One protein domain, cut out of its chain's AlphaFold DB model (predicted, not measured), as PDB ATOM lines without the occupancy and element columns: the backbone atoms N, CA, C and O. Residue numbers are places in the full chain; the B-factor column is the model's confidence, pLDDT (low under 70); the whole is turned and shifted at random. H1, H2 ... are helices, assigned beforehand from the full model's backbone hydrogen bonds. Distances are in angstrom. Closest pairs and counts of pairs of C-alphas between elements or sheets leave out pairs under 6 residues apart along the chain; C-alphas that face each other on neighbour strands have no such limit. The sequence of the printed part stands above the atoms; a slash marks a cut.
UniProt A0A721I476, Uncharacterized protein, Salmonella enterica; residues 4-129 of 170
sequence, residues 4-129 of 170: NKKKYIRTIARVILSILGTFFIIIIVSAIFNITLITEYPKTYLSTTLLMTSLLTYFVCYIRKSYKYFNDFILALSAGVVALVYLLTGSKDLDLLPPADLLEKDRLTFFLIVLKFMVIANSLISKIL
ATOM      1  N   ASN A   4     153.959 159.989 146.371       77.62
ATOM      2  CA  ASN A   4     155.208 159.702 145.656       77.62
ATOM      3  C   ASN A   4     155.282 158.244 145.169       77.62
ATOM      4  O   ASN A   4     155.664 157.984 144.027       77.62
ATOM      5  N   LYS A   5     154.801 157.289 145.978       76.56
ATOM      6  CA  LYS A   5     154.735 155.863 145.605       76.56
ATOM      7  C   LYS A   5     153.760 155.629 144.447       76.56
ATOM      8  O   LYS A   5     154.052 154.861 143.533       76.56
ATOM      9  N   LYS A   6     152.615 156.325 144.445       78.50
ATOM     10  CA  LYS A   6     151.613 156.249 143.365       78.50
ATOM     11  C   LYS A   6     152.145 156.836 142.050       78.50
ATOM     12  O   LYS A   6     151.877 156.271 140.989       78.50
ATOM     13  N   LYS A   7     152.912 157.932 142.118       82.00
ATOM     14  CA  LYS A   7     153.583 158.545 140.959       82.00
ATOM     15  C   LYS A   7     154.610 157.588 140.346       82.00
ATOM     16  O   LYS A   7     154.531 157.322 139.153       82.00
ATOM     17  N   TYR A   8     155.479 156.996 141.164       84.44
ATOM     18  CA  TYR A   8     156.512 156.057 140.709       84.44
ATOM     19  C   TYR A   8     155.928 154.806 140.029       84.44
ATOM     20  O   TYR A   8     156.313 154.464 138.914       84.44
ATOM     21  N   ILE A   9     154.908 154.192 140.641       84.19
ATOM     22  CA  ILE A   9     154.168 153.056 140.066       84.19
ATOM     23  C   ILE A   9     153.587 153.393 138.684       84.19
ATOM     24  O   ILE A   9     153.645 152.583 137.758       84.19
ATOM     25  N   ARG A  10     153.019 154.596 138.529       83.75
ATOM     26  CA  ARG A  10     152.460 155.044 137.249       83.75
ATOM     27  C   ARG A  10     153.552 155.214 136.192       83.75
ATOM     28  O   ARG A  10     153.318 154.840 135.048       83.75
ATOM     29  N   THR A  11     154.707 155.760 136.565       87.00
ATOM     30  CA  THR A  11     155.850 155.920 135.656       87.00
ATOM     31  C   THR A  11     156.366 154.566 135.181       87.00
ATOM     32  O   THR A  11     156.463 154.367 133.976       87.00
ATOM     33  N   ILE A  12     156.590 153.610 136.089       87.56
ATOM     34  CA  ILE A  12     157.032 152.254 135.722       87.56
ATOM     35  C   ILE A  12     156.047 151.602 134.751       87.56
ATOM     36  O   ILE A  12     156.450 151.104 133.706       87.56
ATOM     37  N   ALA A  13     154.748 151.650 135.061       85.50
ATOM     38  CA  ALA A  13     153.736 151.060 134.192       85.50
ATOM     39  C   ALA A  13     153.756 151.675 132.782       85.50
ATOM     40  O   ALA A  13     153.595 150.945 131.812       85.50
ATOM     41  N   ARG A  14     153.986 152.991 132.655       87.19
ATOM     42  CA  ARG A  14     154.111 153.664 131.348       87.19
ATOM     43  C   ARG A  14     155.358 153.234 130.585       87.19
ATOM     44  O   ARG A  14     155.256 153.013 129.387       87.19
ATOM     45  N   VAL A  15     156.499 153.097 131.261       89.88
ATOM     46  CA  VAL A  15     157.743 152.620 130.636       89.88
ATOM     47  C   VAL A  15     157.549 151.209 130.087       89.88
ATOM     48  O   VAL A  15     157.833 150.969 128.919       89.88
ATOM     49  N   ILE A  16     156.973 150.302 130.884       87.69
ATOM     50  CA  ILE A  16     156.701 148.936 130.425       87.69
ATOM     51  C   ILE A  16     155.721 148.935 129.244       87.69
ATOM     52  O   ILE A  16     155.939 148.224 128.268       87.69
ATOM     53  N   LEU A  17     154.670 149.760 129.299       87.12
ATOM     54  CA  LEU A  17     153.712 149.878 128.198       87.12
ATOM     55  C   LEU A  17     154.370 150.406 126.915       87.12
ATOM     56  O   LEU A  17     154.035 149.945 125.831       87.12
ATOM     57  N   SER A  18     155.311 151.345 127.041       86.75
ATOM     58  CA  SER A  18     156.076 151.867 125.907       86.75
ATOM     59  C   SER A  18     156.937 150.777 125.276       86.75
ATOM     60  O   SER A  18     156.936 150.653 124.058       86.75
ATOM     61  N   ILE A  19     157.620 149.961 126.089       87.62
ATOM     62  CA  ILE A  19     158.433 148.837 125.601       87.62
ATOM     63  C   ILE A  19     157.550 147.826 124.860       87.62
ATOM     64  O   ILE A  19     157.878 147.429 123.746       87.62
ATOM     65  N   LEU A  20     156.405 147.454 125.444       87.31
ATOM     66  CA  LEU A  20     155.422 146.580 124.796       87.31
ATOM     67  C   LEU A  20     154.943 147.161 123.459       87.31
ATOM     68  O   LEU A  20     154.903 146.446 122.461       87.31
ATOM     69  N   GLY A  21     154.627 148.459 123.428       84.31
ATOM     70  CA  GLY A  21     154.231 149.169 122.214       84.31
ATOM     71  C   GLY A  21     155.287 149.083 121.113       84.31
ATOM     72  O   GLY A  21     154.946 148.786 119.972       84.31
ATOM     73  N   THR A  22     156.569 149.248 121.451       84.81
ATOM     74  CA  THR A  22     157.670 149.133 120.486       84.81
ATOM     75  C   THR A  22     157.736 147.747 119.846       84.81
ATOM     76  O   THR A  22     157.895 147.656 118.633       84.81
ATOM     77  N   PHE A  23     157.549 146.666 120.613       83.56
ATOM     78  CA  PHE A  23     157.520 145.310 120.045       83.56
ATOM     79  C   PHE A  23     156.379 145.124 119.038       83.56
ATOM     80  O   PHE A  23     156.592 144.552 117.971       83.56
ATOM     81  N   PHE A  24     155.187 145.651 119.330       80.56
ATOM     82  CA  PHE A  24     154.071 145.611 118.382       80.56
ATOM     83  C   PHE A  24     154.346 146.439 117.125       80.56
ATOM     84  O   PHE A  24     154.055 145.983 116.021       80.56
ATOM     85  N   ILE A  25     154.955 147.619 117.274       84.44
ATOM     86  CA  ILE A  25     155.357 148.453 116.136       84.44
ATOM     87  C   ILE A  25     156.375 147.716 115.266       84.44
ATOM     88  O   ILE A  25     156.228 147.727 114.051       84.44
ATOM     89  N   ILE A  26     157.360 147.024 115.850       79.62
ATOM     90  CA  ILE A  26     158.347 146.248 115.085       79.62
ATOM     91  C   ILE A  26     157.662 145.158 114.255       79.62
ATOM     92  O   ILE A  26     157.987 145.011 113.080       79.62
ATOM     93  N   ILE A  27     156.680 144.440 114.809       76.44
ATOM     94  CA  ILE A  27     155.912 143.432 114.056       76.44
ATOM     95  C   ILE A  27     155.164 144.081 112.878       76.44
ATOM     96  O   ILE A  27     155.198 143.550 111.771       76.44
ATOM     97  N   ILE A  28     154.547 145.250 113.083       78.69
ATOM     98  CA  ILE A  28     153.836 145.990 112.024       78.69
ATOM     99  C   ILE A  28     154.808 146.482 110.944       78.69
ATOM    100  O   ILE A  28     154.560 146.298 109.756       78.69
ATOM    101  N   VAL A  29     155.939 147.069 111.342       80.00
ATOM    102  CA  VAL A  29     156.986 147.526 110.417       80.00
ATOM    103  C   VAL A  29     157.533 146.349 109.617       80.00
ATOM    104  O   VAL A  29     157.752 146.495 108.425       80.00
ATOM    105  N   SER A  30     157.674 145.174 110.227       72.50
ATOM    106  CA  SER A  30     158.135 143.953 109.550       72.50
ATOM    107  C   SER A  30     157.108 143.364 108.583       72.50
ATOM    108  O   SER A  30     157.471 142.656 107.649       72.50
ATOM    109  N   ALA A  31     155.823 143.663 108.783       72.00
ATOM    110  CA  ALA A  31     154.788 143.313 107.818       72.00
ATOM    111  C   ALA A  31     154.893 144.167 106.542       72.00
ATOM    112  O   ALA A  31     154.622 143.670 105.450       72.00
ATOM    113  N   ILE A  32     155.313 145.430 106.684       74.81
ATOM    114  CA  ILE A  32     155.445 146.400 105.584       74.81
ATOM    115  C   ILE A  32     156.815 146.277 104.900       74.81
ATOM    116  O   ILE A  32     156.910 146.255 103.675       74.81
ATOM    117  N   PHE A  33     157.882 146.180 105.689       67.69
ATOM    118  CA  PHE A  33     159.268 146.127 105.243       67.69
ATOM    119  C   PHE A  33     159.815 144.722 105.467       67.69
ATOM    120  O   PHE A  33     159.682 144.164 106.549       67.69
ATOM    121  N   ASN A  34     160.444 144.150 104.439       65.81
ATOM    122  CA  ASN A  34     160.951 142.779 104.445       65.81
ATOM    123  C   ASN A  34     162.175 142.627 105.376       65.81
ATOM    124  O   ASN A  34     163.312 142.577 104.914       65.81
ATOM    125  N   ILE A  35     161.949 142.634 106.692       65.56
ATOM    126  CA  ILE A  35     163.004 142.533 107.703       65.56
ATOM    127  C   ILE A  35     163.508 141.087 107.746       65.56
ATOM    128  O   ILE A  35     162.799 140.181 108.188       65.56
ATOM    129  N   THR A  36     164.766 140.904 107.338       64.25
ATOM    130  CA  THR A  36     165.463 139.610 107.211       64.25
ATOM    131  C   THR A  36     165.356 138.733 108.455       64.25
ATOM    132  O   THR A  36     165.127 137.532 108.349       64.25
ATOM    133  N   LEU A  37     165.430 139.330 109.647       62.66
ATOM    134  CA  LEU A  37     165.411 138.600 110.917       62.66
ATOM    135  C   LEU A  37     164.128 137.771 111.129       62.66
ATOM    136  O   LEU A  37     164.181 136.665 111.666       62.66
ATOM    137  N   ILE A  38     162.971 138.300 110.719       66.00
ATOM    138  CA  ILE A  38     161.673 137.638 110.919       66.00
ATOM    139  C   ILE A  38     161.373 136.662 109.789       66.00
ATOM    140  O   ILE A  38     160.729 135.644 110.023       66.00
ATOM    141  N   THR A  39     161.861 136.940 108.583       65.44
ATOM    142  CA  THR A  39     161.696 136.035 107.447       65.44
ATOM    143  C   THR A  39     162.598 134.810 107.528       65.44
ATOM    144  O   THR A  39     162.183 133.735 107.120       65.44
ATOM    145  N   GLU A  40     163.804 134.946 108.083       71.25
ATOM    146  CA  GLU A  40     164.792 133.862 108.128       71.25
ATOM    147  C   GLU A  40     164.614 132.959 109.364       71.25
ATOM    148  O   GLU A  40     164.718 131.738 109.264       71.25
ATOM    149  N   TYR A  41     164.249 133.529 110.524       74.81
ATOM    150  CA  TYR A  41     164.053 132.776 111.777       74.81
ATOM    151  C   TYR A  41     162.731 133.112 112.502       74.81
ATOM    152  O   TYR A  41     162.739 133.458 113.693       74.81
ATOM    153  N   PRO A  42     161.562 132.954 111.846       72.00
ATOM    154  CA  PRO A  42     160.270 133.399 112.380       72.00
ATOM    155  C   PRO A  42     159.916 132.750 113.721       72.00
ATOM    156  O   PRO A  42     159.468 133.421 114.647       72.00
ATOM    157  N   LYS A  43     160.151 131.439 113.869       76.12
ATOM    158  CA  LYS A  43     159.781 130.689 115.082       76.12
ATOM    159  C   LYS A  43     160.565 131.157 116.313       76.12
ATOM    160  O   LYS A  43     159.982 131.392 117.373       76.12
ATOM    161  N   THR A  44     161.881 131.306 116.180       79.19
ATOM    162  CA  THR A  44     162.766 131.702 117.287       79.19
ATOM    163  C   THR A  44     162.510 133.147 117.700       79.19
ATOM    164  O   THR A  44     162.386 133.445 118.888       79.19
ATOM    165  N   TYR A  45     162.352 134.045 116.726       81.31
ATOM    166  CA  TYR A  45     162.029 135.439 117.001       81.31
ATOM    167  C   TYR A  45     160.667 135.590 117.693       81.31
ATOM    168  O   TYR A  45     160.562 136.260 118.721       81.31
ATOM    169  N   LEU A  46     159.622 134.931 117.180       80.31
ATOM    170  CA  LEU A  46     158.280 135.029 117.759       80.31
ATOM    171  C   LEU A  46     158.217 134.439 119.167       80.31
ATOM    172  O   LEU A  46     157.663 135.071 120.062       80.31
ATOM    173  N   SER A  47     158.829 133.276 119.396       82.00
ATOM    174  CA  SER A  47     158.840 132.631 120.718       82.00
ATOM    175  C   SER A  47     159.584 133.446 121.781       82.00
ATOM    176  O   SER A  47     159.066 133.645 122.880       82.00
ATOM    177  N   THR A  48     160.769 133.972 121.462       84.81
ATOM    178  CA  THR A  48     161.530 134.830 122.388       84.81
ATOM    179  C   THR A  48     160.801 136.141 122.672       84.81
ATOM    180  O   THR A  48     160.682 136.550 123.831       84.81
ATOM    181  N   THR A  49     160.228 136.759 121.636       86.19
ATOM    182  CA  THR A  49     159.412 137.971 121.773       86.19
ATOM    183  C   THR A  49     158.190 137.712 122.650       86.19
ATOM    184  O   THR A  49     157.889 138.516 123.533       86.19
ATOM    185  N   LEU A  50     157.514 136.575 122.474       88.38
ATOM    186  CA  LEU A  50     156.360 136.169 123.275       88.38
ATOM    187  C   LEU A  50     156.733 136.017 124.756       88.38
ATOM    188  O   LEU A  50     156.049 136.536 125.634       88.38
ATOM    189  N   LEU A  51     157.847 135.352 125.065       88.88
ATOM    190  CA  LEU A  51     158.298 135.187 126.451       88.88
ATOM    191  C   LEU A  51     158.605 136.533 127.119       88.88
ATOM    192  O   LEU A  51     158.153 136.792 128.234       88.88
ATOM    193  N   MET A  52     159.310 137.427 126.425       89.94
ATOM    194  CA  MET A  52     159.633 138.751 126.964       89.94
ATOM    195  C   MET A  52     158.382 139.617 127.158       89.94
ATOM    196  O   MET A  52     158.177 140.216 128.217       89.94
ATOM    197  N   THR A  53     157.512 139.672 126.151       91.44
ATOM    198  CA  THR A  53     156.312 140.522 126.180       91.44
ATOM    199  C   THR A  53     155.237 139.993 127.134       91.44
ATOM    200  O   THR A  53     154.575 140.789 127.806       91.44
ATOM    201  N   SER A  54     155.108 138.677 127.306       92.38
ATOM    202  CA  SER A  54     154.221 138.087 128.316       92.38
ATOM    203  C   SER A  54     154.677 138.386 129.751       92.38
ATOM    204  O   SER A  54     153.840 138.746 130.583       92.38
ATOM    205  N   LEU A  55     155.985 138.351 130.040       92.25
ATOM    206  CA  LEU A  55     156.535 138.752 131.343       92.25
ATOM    207  C   LEU A  55     156.269 140.231 131.647       92.25
ATOM    208  O   LEU A  55     155.814 140.577 132.740       92.25
ATOM    209  N   LEU A  56     156.501 141.114 130.675       91.88
ATOM    210  CA  LEU A  56     156.205 142.544 130.814       91.88
ATOM    211  C   LEU A  56     154.704 142.788 131.044       91.88
ATOM    212  O   LEU A  56     154.329 143.558 131.931       91.88
ATOM    213  N   THR A  57     153.844 142.085 130.304       91.50
ATOM    214  CA  THR A  57     152.384 142.133 130.486       91.50
ATOM    215  C   THR A  57     151.982 141.671 131.889       91.50
ATOM    216  O   THR A  57     151.169 142.334 132.540       91.50
ATOM    217  N   TYR A  58     152.599 140.600 132.398       93.50
ATOM    218  CA  TYR A  58     152.407 140.130 133.771       93.50
ATOM    219  C   TYR A  58     152.747 141.221 134.791       93.50
ATOM    220  O   TYR A  58     151.921 141.525 135.656       93.50
ATOM    221  N   PHE A  59     153.907 141.878 134.669       91.25
ATOM    222  CA  PHE A  59     154.299 142.953 135.588       91.25
ATOM    223  C   PHE A  59     153.306 144.118 135.578       91.25
ATOM    224  O   PHE A  59     152.931 144.623 136.639       91.25
ATOM    225  N   VAL A  60     152.826 144.533 134.404       91.25
ATOM    226  CA  VAL A  60     151.830 145.611 134.302       91.25
ATOM    227  C   VAL A  60     150.511 145.210 134.967       91.25
ATOM    228  O   VAL A  60     149.949 145.998 135.735       91.25
ATOM    229  N   CYS A  61     150.045 143.979 134.734       91.19
ATOM    230  CA  CYS A  61     148.829 143.443 135.350       91.19
ATOM    231  C   CYS A  61     148.958 143.318 136.874       91.19
ATOM    232  O   CYS A  61     148.009 143.621 137.602       91.19
ATOM    233  N   TYR A  62     150.136 142.924 137.359       88.94
ATOM    234  CA  TYR A  62     150.447 142.819 138.780       88.94
ATOM    235  C   TYR A  62     150.432 144.188 139.473       88.94
ATOM    236  O   TYR A  62     149.841 144.354 140.542       88.94
ATOM    237  N   ILE A  63     151.038 145.200 138.846       88.25
ATOM    238  CA  ILE A  63     151.167 146.541 139.424       88.25
ATOM    239  C   ILE A  63     149.835 147.315 139.368       88.25
ATOM    240  O   ILE A  63     149.539 148.110 140.268       88.25
ATOM    241  N   ARG A  64     149.013 147.124 138.324       85.62
ATOM    242  CA  ARG A  64     147.766 147.881 138.119       85.62
ATOM    243  C   ARG A  64     146.590 146.981 137.730       85.62
ATOM    244  O   ARG A  64     146.488 146.512 136.601       85.62
ATOM    245  N   LYS A  65     145.598 146.904 138.627       86.62
ATOM    246  CA  LYS A  65     144.346 146.143 138.434       86.62
ATOM    247  C   LYS A  65     143.591 146.466 137.137       86.62
ATOM    248  O   LYS A  65     142.996 145.567 136.562       86.62
ATOM    249  N   SER A  66     143.622 147.712 136.656       87.94
ATOM    250  CA  SER A  66     142.969 148.084 135.389       87.94
ATOM    251  C   SER A  66     143.478 147.259 134.205       87.94
ATOM    252  O   SER A  66     142.692 146.870 133.352       87.94
ATOM    253  N   TYR A  67     144.777 146.946 134.181       88.75
ATOM    254  CA  TYR A  67     145.370 146.134 133.121       88.75
ATOM    255  C   TYR A  67     145.086 144.645 133.304       88.75
ATOM    256  O   TYR A  67     144.945 143.951 132.307       88.75
ATOM    257  N   LYS A  68     144.897 144.167 134.544       91.44
ATOM    258  CA  LYS A  68     144.358 142.821 134.801       91.44
ATOM    259  C   LYS A  68     142.976 142.659 134.158       91.44
ATOM    260  O   LYS A  68     142.761 141.694 133.439       91.44
ATOM    261  N   TYR A  69     142.073 143.623 134.355       91.31
ATOM    262  CA  TYR A  69     140.738 143.578 133.739       91.31
ATOM    263  C   TYR A  69     140.783 143.689 132.218       91.31
ATOM    264  O   TYR A  69     140.058 142.977 131.536       91.31
ATOM    265  N   PHE A  70     141.654 144.543 131.679       90.88
ATOM    266  CA  PHE A  70     141.841 144.635 130.233       90.88
ATOM    267  C   PHE A  70     142.376 143.323 129.640       90.88
ATOM    268  O   PHE A  70     141.885 142.864 128.616       90.88
ATOM    269  N   ASN A  71     143.325 142.677 130.318       92.94
ATOM    270  CA  ASN A  71     143.846 141.372 129.923       92.94
ATOM    271  C   ASN A  71     142.758 140.285 129.937       92.94
ATOM    272  O   ASN A  71     142.673 139.479 129.016       92.94
ATOM    273  N   ASP A  72     141.906 140.288 130.963       92.19
ATOM    274  CA  ASP A  72     140.777 139.361 131.068       92.19
ATOM    275  C   ASP A  72     139.732 139.615 129.973       92.19
ATOM    276  O   ASP A  72     139.189 138.667 129.409       92.19
ATOM    277  N   PHE A  73     139.500 140.882 129.620       93.75
ATOM    278  CA  PHE A  73     138.632 141.261 128.509       93.75
ATOM    279  C   PHE A  73     139.164 140.760 127.161       93.75
ATOM    280  O   PHE A  73     138.389 140.192 126.399       93.75
ATOM    281  N   ILE A  74     140.468 140.904 126.882       92.62
ATOM    282  CA  ILE A  74     141.088 140.370 125.654       92.62
ATOM    283  C   ILE A  74     140.838 138.864 125.544       92.62
ATOM    284  O   ILE A  74     140.394 138.399 124.497       92.62
ATOM    285  N   LEU A  75     141.078 138.116 126.626       93.56
ATOM    286  CA  LEU A  75     140.887 136.663 126.646       93.56
ATOM    287  C   LEU A  75     139.420 136.261 126.463       93.56
ATOM    288  O   LEU A  75     139.121 135.342 125.700       93.56
ATOM    289  N   ALA A  76     138.501 136.954 127.138       93.56
ATOM    290  CA  ALA A  76     137.069 136.702 127.013       93.56
ATOM    291  C   ALA A  76     136.567 137.005 125.596       93.56
ATOM    292  O   ALA A  76     135.839 136.202 125.016       93.56
ATOM    293  N   LEU A  77     137.004 138.127 125.016       93.00
ATOM    294  CA  LEU A  77     136.670 138.504 123.648       93.00
ATOM    295  C   LEU A  77     137.226 137.484 122.652       93.00
ATOM    296  O   LEU A  77     136.490 137.033 121.779       93.00
ATOM    297  N   SER A  78     138.489 137.067 122.801       89.81
ATOM    298  CA  SER A  78     139.083 136.069 121.910       89.81
ATOM    299  C   SER A  78     138.359 134.730 121.986       89.81
ATOM    300  O   SER A  78     138.046 134.155 120.949       89.81
ATOM    301  N   ALA A  79     138.030 134.263 123.195       89.81
ATOM    302  CA  ALA A  79     137.281 133.025 123.378       89.81
ATOM    303  C   ALA A  79     135.869 133.131 122.783       89.81
ATOM    304  O   ALA A  79     135.407 132.197 122.135       89.81
ATOM    305  N   GLY A  80     135.208 134.282 122.948       90.06
ATOM    306  CA  GLY A  80     133.899 134.552 122.358       90.06
ATOM    307  C   GLY A  80     133.923 134.526 120.830       90.06
ATOM    308  O   GLY A  80     133.070 133.887 120.223       90.06
ATOM    309  N   VAL A  81     134.923 135.157 120.206       88.44
ATOM    310  CA  VAL A  81     135.087 135.149 118.743       88.44
ATOM    311  C   VAL A  81     135.345 133.733 118.228       88.44
ATOM    312  O   VAL A  81     134.699 133.313 117.273       88.44
ATOM    313  N   VAL A  82     136.251 132.985 118.863       86.44
ATOM    314  CA  VAL A  82     136.554 131.598 118.474       86.44
ATOM    315  C   VAL A  82     135.317 130.712 118.604       86.44
ATOM    316  O   VAL A  82     134.976 130.001 117.663       86.44
ATOM    317  N   ALA A  83     134.599 130.796 119.728       87.44
ATOM    318  CA  ALA A  83     133.378 130.029 119.948       87.44
ATOM    319  C   ALA A  83     132.286 130.370 118.922       87.44
ATOM    320  O   ALA A  83     131.623 129.470 118.411       87.44
ATOM    321  N   LEU A  84     132.121 131.655 118.596       88.88
ATOM    322  CA  LEU A  84     131.135 132.114 117.622       88.88
ATOM    323  C   LEU A  84     131.460 131.620 116.211       88.88
ATOM    324  O   LEU A  84     130.579 131.100 115.534       88.88
ATOM    325  N   VAL A  85     132.716 131.729 115.773       85.62
ATOM    326  CA  VAL A  85     133.119 131.220 114.456       85.62
ATOM    327  C   VAL A  85     132.980 129.710 114.393       85.62
ATOM    328  O   VAL A  85     132.376 129.213 113.449       85.62
ATOM    329  N   TYR A  86     133.430 128.989 115.419       85.19
ATOM    330  CA  TYR A  86     133.264 127.540 115.475       85.19
ATOM    331  C   TYR A  86     131.788 127.124 115.384       85.19
ATOM    332  O   TYR A  86     131.460 126.177 114.677       85.19
ATOM    333  N   LEU A  87     130.887 127.852 116.050       90.12
ATOM    334  CA  LEU A  87     129.450 127.580 116.001       90.12
ATOM    335  C   LEU A  87     128.836 127.875 114.624       90.12
ATOM    336  O   LEU A  87     127.947 127.147 114.194       90.12
ATOM    337  N   LEU A  88     129.297 128.923 113.934       90.19
ATOM    338  CA  LEU A  88     128.757 129.338 112.634       90.19
ATOM    339  C   LEU A  88     129.299 128.527 111.453       90.19
ATOM    340  O   LEU A  88     128.570 128.294 110.494       90.19
ATOM    341  N   THR A  89     130.573 128.134 111.487       86.81
ATOM    342  CA  THR A  89     131.257 127.529 110.332       86.81
ATOM    343  C   THR A  89     131.723 126.099 110.580       86.81
ATOM    344  O   THR A  89     132.113 125.420 109.635       86.81
ATOM    345  N   GLY A  90     131.736 125.632 111.834       81.00
ATOM    346  CA  GLY A  90     132.357 124.359 112.222       81.00
ATOM    347  C   GLY A  90     133.887 124.351 112.109       81.00
ATOM    348  O   GLY A  90     134.520 123.340 112.417       81.00
ATOM    349  N   SER A  91     134.496 125.461 111.678       77.06
ATOM    350  CA  SER A  91     135.934 125.580 111.445       77.06
ATOM    351  C   SER A  91     136.679 125.995 112.716       77.06
ATOM    352  O   SER A  91     136.195 126.781 113.534       77.06
ATOM    353  N   LYS A  92     137.896 125.462 112.861       73.12
ATOM    354  CA  LYS A  92     138.858 125.809 113.921       73.12
ATOM    355  C   LYS A  92     140.007 126.673 113.399       73.12
ATOM    356  O   LYS A  92     141.015 126.838 114.080       73.12
ATOM    357  N   ASP A  93     139.866 127.236 112.201       68.19
ATOM    358  CA  ASP A  93     140.977 127.889 111.497       68.19
ATOM    359  C   ASP A  93     141.476 129.149 112.214       68.19
ATOM    360  O   ASP A  93     142.620 129.559 112.046       68.19
ATOM    361  N   LEU A  94     140.650 129.733 113.087       63.19
ATOM    362  CA  LEU A  94     141.027 130.882 113.908       63.19
ATOM    363  C   LEU A  94     142.025 130.576 115.034       63.19
ATOM    364  O   LEU A  94     142.593 131.540 115.565       63.19
ATOM    365  N   ASP A  95     142.214 129.302 115.383       62.53
ATOM    366  CA  ASP A  95     143.135 128.840 116.432       62.53
ATOM    367  C   ASP A  95     144.462 128.306 115.870       62.53
ATOM    368  O   ASP A  95     145.393 128.022 116.629       62.53
ATOM    369  N   LEU A  96     144.574 128.166 114.546       68.06
ATOM    370  CA  LEU A  96     145.768 127.633 113.898       68.06
ATOM    371  C   LEU A  96     146.832 128.724 113.712       68.06
ATOM    372  O   LEU A  96     146.550 129.849 113.298       68.06
ATOM    373  N   LEU A  97     148.087 128.368 114.001       69.25
ATOM    374  CA  LEU A  97     149.239 129.165 113.579       69.25
ATOM    375  C   LEU A  97     149.265 129.233 112.044       69.25
ATOM    376  O   LEU A  97     148.973 128.225 111.392       69.25
ATOM    377  N   PRO A  98     149.639 130.379 111.452       70.25
ATOM    378  CA  PRO A  98     149.647 130.501 110.007       70.25
ATOM    379  C   PRO A  98     150.737 129.587 109.417       70.25
ATOM    380  O   PRO A  98     151.850 129.538 109.959       70.25
ATOM    381  N   PRO A  99     150.447 128.852 108.328       72.06
ATOM    382  CA  PRO A  99     151.446 128.022 107.668       72.06
ATOM    383  C   PRO A  99     152.569 128.896 107.097       72.06
ATOM    384  O   PRO A  99     152.327 130.030 106.682       72.06
ATOM    385  N   ALA A 100     153.799 128.372 107.076       69.62
ATOM    386  CA  ALA A 100     154.971 129.111 106.595       69.62
ATOM    387  C   ALA A 100     154.790 129.589 105.145       69.62
ATOM    388  O   ALA A 100     155.116 130.727 104.829       69.62
ATOM    389  N   ASP A 101     154.150 128.771 104.314       69.94
ATOM    390  CA  ASP A 101     153.846 129.059 102.909       69.94
ATOM    391  C   ASP A 101     152.932 130.287 102.727       69.94
ATOM    392  O   ASP A 101     152.874 130.880 101.649       69.94
ATOM    393  N   LEU A 102     152.200 130.693 103.773       75.88
ATOM    394  CA  LEU A 102     151.370 131.899 103.746       75.88
ATOM    395  C   LEU A 102     152.228 133.173 103.748       75.88
ATOM    396  O   LEU A 102     151.785 134.192 103.231       75.88
ATOM    397  N   LEU A 103     153.457 133.118 104.276       73.50
ATOM    398  CA  LEU A 103     154.387 134.248 104.270       73.50
ATOM    399  C   LEU A 103     154.759 134.680 102.843       73.50
ATOM    400  O   LEU A 103     154.959 135.870 102.593       73.50
ATOM    401  N   GLU A 104     154.846 133.716 101.925       74.25
ATOM    402  CA  GLU A 104     155.180 133.943 100.516       74.25
ATOM    403  C   GLU A 104     153.949 134.323  99.684       74.25
ATOM    404  O   GLU A 104     154.050 135.168  98.797       74.25
ATOM    405  N   LYS A 105     152.783 133.733  99.985       79.50
ATOM    406  CA  LYS A 105     151.535 133.952  99.232       79.50
ATOM    407  C   LYS A 105     150.808 135.237  99.618       79.50
ATOM    408  O   LYS A 105     150.349 135.966  98.746       79.50
ATOM    409  N   ASP A 106     150.673 135.490 100.917       78.69
ATOM    410  CA  ASP A 106     149.976 136.655 101.457       78.69
ATOM    411  C   ASP A 106     150.586 137.063 102.804       78.69
ATOM    412  O   ASP A 106     150.126 136.719 103.901       78.69
ATOM    413  N   ARG A 107     151.670 137.833 102.691       75.12
ATOM    414  CA  ARG A 107     152.463 138.311 103.821       75.12
ATOM    415  C   ARG A 107     151.633 139.103 104.830       75.12
ATOM    416  O   ARG A 107     151.825 138.936 106.034       75.12
ATOM    417  N   LEU A 108     150.725 139.962 104.368       77.81
ATOM    418  CA  LEU A 108     149.918 140.795 105.262       77.81
ATOM    419  C   LEU A 108     149.007 139.923 106.124       77.81
ATOM    420  O   LEU A 108     148.983 140.082 107.347       77.81
ATOM    421  N   THR A 109     148.331 138.951 105.511       79.12
ATOM    422  CA  THR A 109     147.477 138.008 106.238       79.12
ATOM    423  C   THR A 109     148.284 137.159 107.220       79.12
ATOM    424  O   THR A 109     147.862 136.998 108.368       79.12
ATOM    425  N   PHE A 110     149.484 136.697 106.844       81.56
ATOM    426  CA  PHE A 110     150.391 136.004 107.767       81.56
ATOM    427  C   PHE A 110     150.685 136.844 109.018       81.56
ATOM    428  O   PHE A 110     150.463 136.385 110.141       81.56
ATOM    429  N   PHE A 111     151.124 138.093 108.846       77.88
ATOM    430  CA  PHE A 111     151.463 138.962 109.975       77.88
ATOM    431  C   PHE A 111     150.251 139.350 110.830       77.88
ATOM    432  O   PHE A 111     150.393 139.462 112.047       77.88
ATOM    433  N   LEU A 112     149.059 139.503 110.246       80.56
ATOM    434  CA  LEU A 112     147.825 139.753 111.001       80.56
ATOM    435  C   LEU A 112     147.453 138.570 111.902       80.56
ATOM    436  O   LEU A 112     147.111 138.770 113.072       80.56
ATOM    437  N   ILE A 113     147.564 137.342 111.390       80.38
ATOM    438  CA  ILE A 113     147.307 136.129 112.178       80.38
ATOM    439  C   ILE A 113     148.354 135.995 113.291       80.38
ATOM    440  O   ILE A 113     147.993 135.753 114.445       80.38
ATOM    441  N   VAL A 114     149.636 136.224 112.982       82.00
ATOM    442  CA  VAL A 114     150.714 136.230 113.985       82.00
ATOM    443  C   VAL A 114     150.461 137.283 115.062       82.00
ATOM    444  O   VAL A 114     150.580 136.981 116.246       82.00
ATOM    445  N   LEU A 115     150.077 138.505 114.687       82.75
ATOM    446  CA  LEU A 115     149.795 139.585 115.630       82.75
ATOM    447  C   LEU A 115     148.643 139.215 116.570       82.75
ATOM    448  O   LEU A 115     148.778 139.342 117.789       82.75
ATOM    449  N   LYS A 116     147.533 138.707 116.018       86.06
ATOM    450  CA  LYS A 116     146.394 138.201 116.796       86.06
ATOM    451  C   LYS A 116     146.852 137.124 117.783       86.06
ATOM    452  O   LYS A 116     146.543 137.215 118.972       86.06
ATOM    453  N   PHE A 117     147.601 136.133 117.302       85.62
ATOM    454  CA  PHE A 117     148.119 135.049 118.130       85.62
ATOM    455  C   PHE A 117     149.013 135.578 119.257       85.62
ATOM    456  O   PHE A 117     148.808 135.223 120.414       85.62
ATOM    457  N   MET A 118     149.946 136.482 118.948       86.56
ATOM    458  CA  MET A 118     150.858 137.086 119.923       86.56
ATOM    459  C   MET A 118     150.102 137.833 121.023       86.56
ATOM    460  O   MET A 118     150.443 137.688 122.194       86.56
ATOM    461  N   VAL A 119     149.057 138.595 120.683       88.56
ATOM    462  CA  VAL A 119     148.222 139.294 121.676       88.56
ATOM    463  C   VAL A 119     147.534 138.296 122.611       88.56
ATOM    464  O   VAL A 119     147.649 138.424 123.830       88.56
ATOM    465  N   ILE A 120     146.868 137.277 122.059       90.19
ATOM    466  CA  ILE A 120     146.124 136.280 122.845       90.19
ATOM    467  C   ILE A 120     147.074 135.460 123.723       90.19
ATOM    468  O   ILE A 120     146.848 135.321 124.926       90.19
ATOM    469  N   ALA A 121     148.161 134.949 123.145       90.06
ATOM    470  CA  ALA A 121     149.135 134.128 123.850       90.06
ATOM    471  C   ALA A 121     149.859 134.924 124.948       90.06
ATOM    472  O   ALA A 121     150.012 134.419 126.061       90.06
ATOM    473  N   ASN A 122     150.210 136.193 124.702       92.06
ATOM    474  CA  ASN A 122     150.751 137.071 125.741       92.06
ATOM    475  C   ASN A 122     149.777 137.257 126.899       92.06
ATOM    476  O   ASN A 122     150.171 137.143 128.066       92.06
ATOM    477  N   SER A 123     148.506 137.510 126.587       92.50
ATOM    478  CA  SER A 123     147.475 137.665 127.604       92.50
ATOM    479  C   SER A 123     147.254 136.391 128.412       92.50
ATOM    480  O   SER A 123     147.090 136.463 129.634       92.50
ATOM    481  N   LEU A 124     147.303 135.227 127.761       93.50
ATOM    482  CA  LEU A 124     147.121 133.927 128.395       93.50
ATOM    483  C   LEU A 124     148.292 133.585 129.322       93.50
ATOM    484  O   LEU A 124     148.068 133.275 130.491       93.50
ATOM    485  N   ILE A 125     149.535 133.700 128.844       93.69
ATOM    486  CA  ILE A 125     150.737 133.427 129.651       93.69
ATOM    487  C   ILE A 125     150.789 134.369 130.856       93.69
ATOM    488  O   ILE A 125     150.974 133.923 131.990       93.69
ATOM    489  N   SER A 126     150.541 135.665 130.638       94.50
ATOM    490  CA  SER A 126     150.446 136.651 131.718       94.50
ATOM    491  C   SER A 126     149.388 136.257 132.755       94.50
ATOM    492  O   SER A 126     149.654 136.280 133.960       94.50
ATOM    493  N   LYS A 127     148.199 135.828 132.308       94.56
ATOM    494  CA  LYS A 127     147.114 135.383 133.193       94.56
ATOM    495  C   LYS A 127     147.489 134.134 133.985       94.56
ATOM    496  O   LYS A 127     147.167 134.076 135.173       94.56
ATOM    497  N   ILE A 128     148.170 133.165 133.375       93.62
ATOM    498  CA  ILE A 128     148.657 131.956 134.052       93.62
ATOM    499  C   ILE A 128     149.631 132.339 135.169       93.62
ATOM    500  O   ILE A 128     149.419 131.953 136.319       93.62
ATOM    501  N   LEU A 129     150.642 133.160 134.862       93.75
ATOM    502  CA  LEU A 129     151.621 133.634 135.846       93.75
ATOM    503  C   LEU A 129     150.950 134.395 136.993       93.75
ATOM    504  O   LEU A 129     151.246 134.155 138.163       93.75
TER     505      LEU A 129
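Overview. This is residues 4 to 129 of the 170 residues of an uncharacterized protein of Salmonella enterica (UniProt A0A721I476). H1, H3 and H6 form a bundle of three long helices, and a fourth long helix, H4, meets H6 near the last residues of H6 and splays away from it, like the second arm of a V. The link of residues 90 to 101 spans the open side of this V, leading from the far end of H4 back to the short H5 beside the first residues of H6, while the short H2 lies in the turn between H1 and H3. The printed part has 126 residues with six named helices, H1 to H6 in that order, and no named strand; the class is all helix. The whole is flat, spanning 53 by 39 by 21 A, and only just compact, close to loose, with a radius of gyration of the C-alphas of 16.2 A.

Along the chain. H1 is residues 4 to 32, from C-alpha 4 at (155.208, 159.702, 145.656), and is 42.2 A long. H2 is residues 36 to 40, 5.9 A. H3 is residues 42 to 63, 31.4 A. H4 is residues 65 to 89, 36.2 A, ending with C-alpha 89 at (131.257, 127.529, 110.332). H5 is residues 102 to 105, 5.0 A. H6 is residues 107 to 129, 32.4 A, ending with C-alpha 129 at (151.621, 133.634, 135.846).

Arrangement. In the bundle, H1 and H3 touch at a shallow tilt of 21 degrees, opposite ways, the closest C-alphas being those of Ala 13 and Val 60, 5.8 A apart. H6 is the hub, touching four helices. It touches H1 with residues 107 to 115 alone, at a shallow tilt of 29 degrees, opposite ways; the closest C-alphas, of Ala 31 and Phe 111, are 5.9 A apart. H3 and H6 touch at a steep tilt of 42 degrees, the same way, with the C-alphas of Ser 54 and Asn 122 closest at 4.4 A. H4 touches H6 with residues 71 to 78 alone, at a steep tilt of 54 degrees, opposite ways; its closest pair is the C-alphas of Asn 71 and Ser 123, 5.7 A apart. H3 and H4 touch only at the corner, with the C-alphas of Cys 61 and Lys 68 closest at 4.5 A. H5 and H6 also touch only at the corner, where the C-alphas of Leu 103 and Phe 110 are closest at 5.6 A. H2 is close to H3 but not clearly touching, with the C-alphas of Ile 38 and Tyr 45 closest at 6.5 A. H1 and H4 are apart. Each O i to N i+4 pair is within hydrogen-bond range in H1, H2, H3, H4 and H6; H5 is too short for such a pair.

Size, cuts and confidence. The two C-alphas farthest apart are those of Asn 4 and Gly 90, 53.8 A. The printed part has no cut. The link from H4 to H5, 12 residues, is long, and the other four are tight. The mean pLDDT of the printed part is 83.0; residues 33 to 39, 93 to 97 and 100 to 101 are under 70.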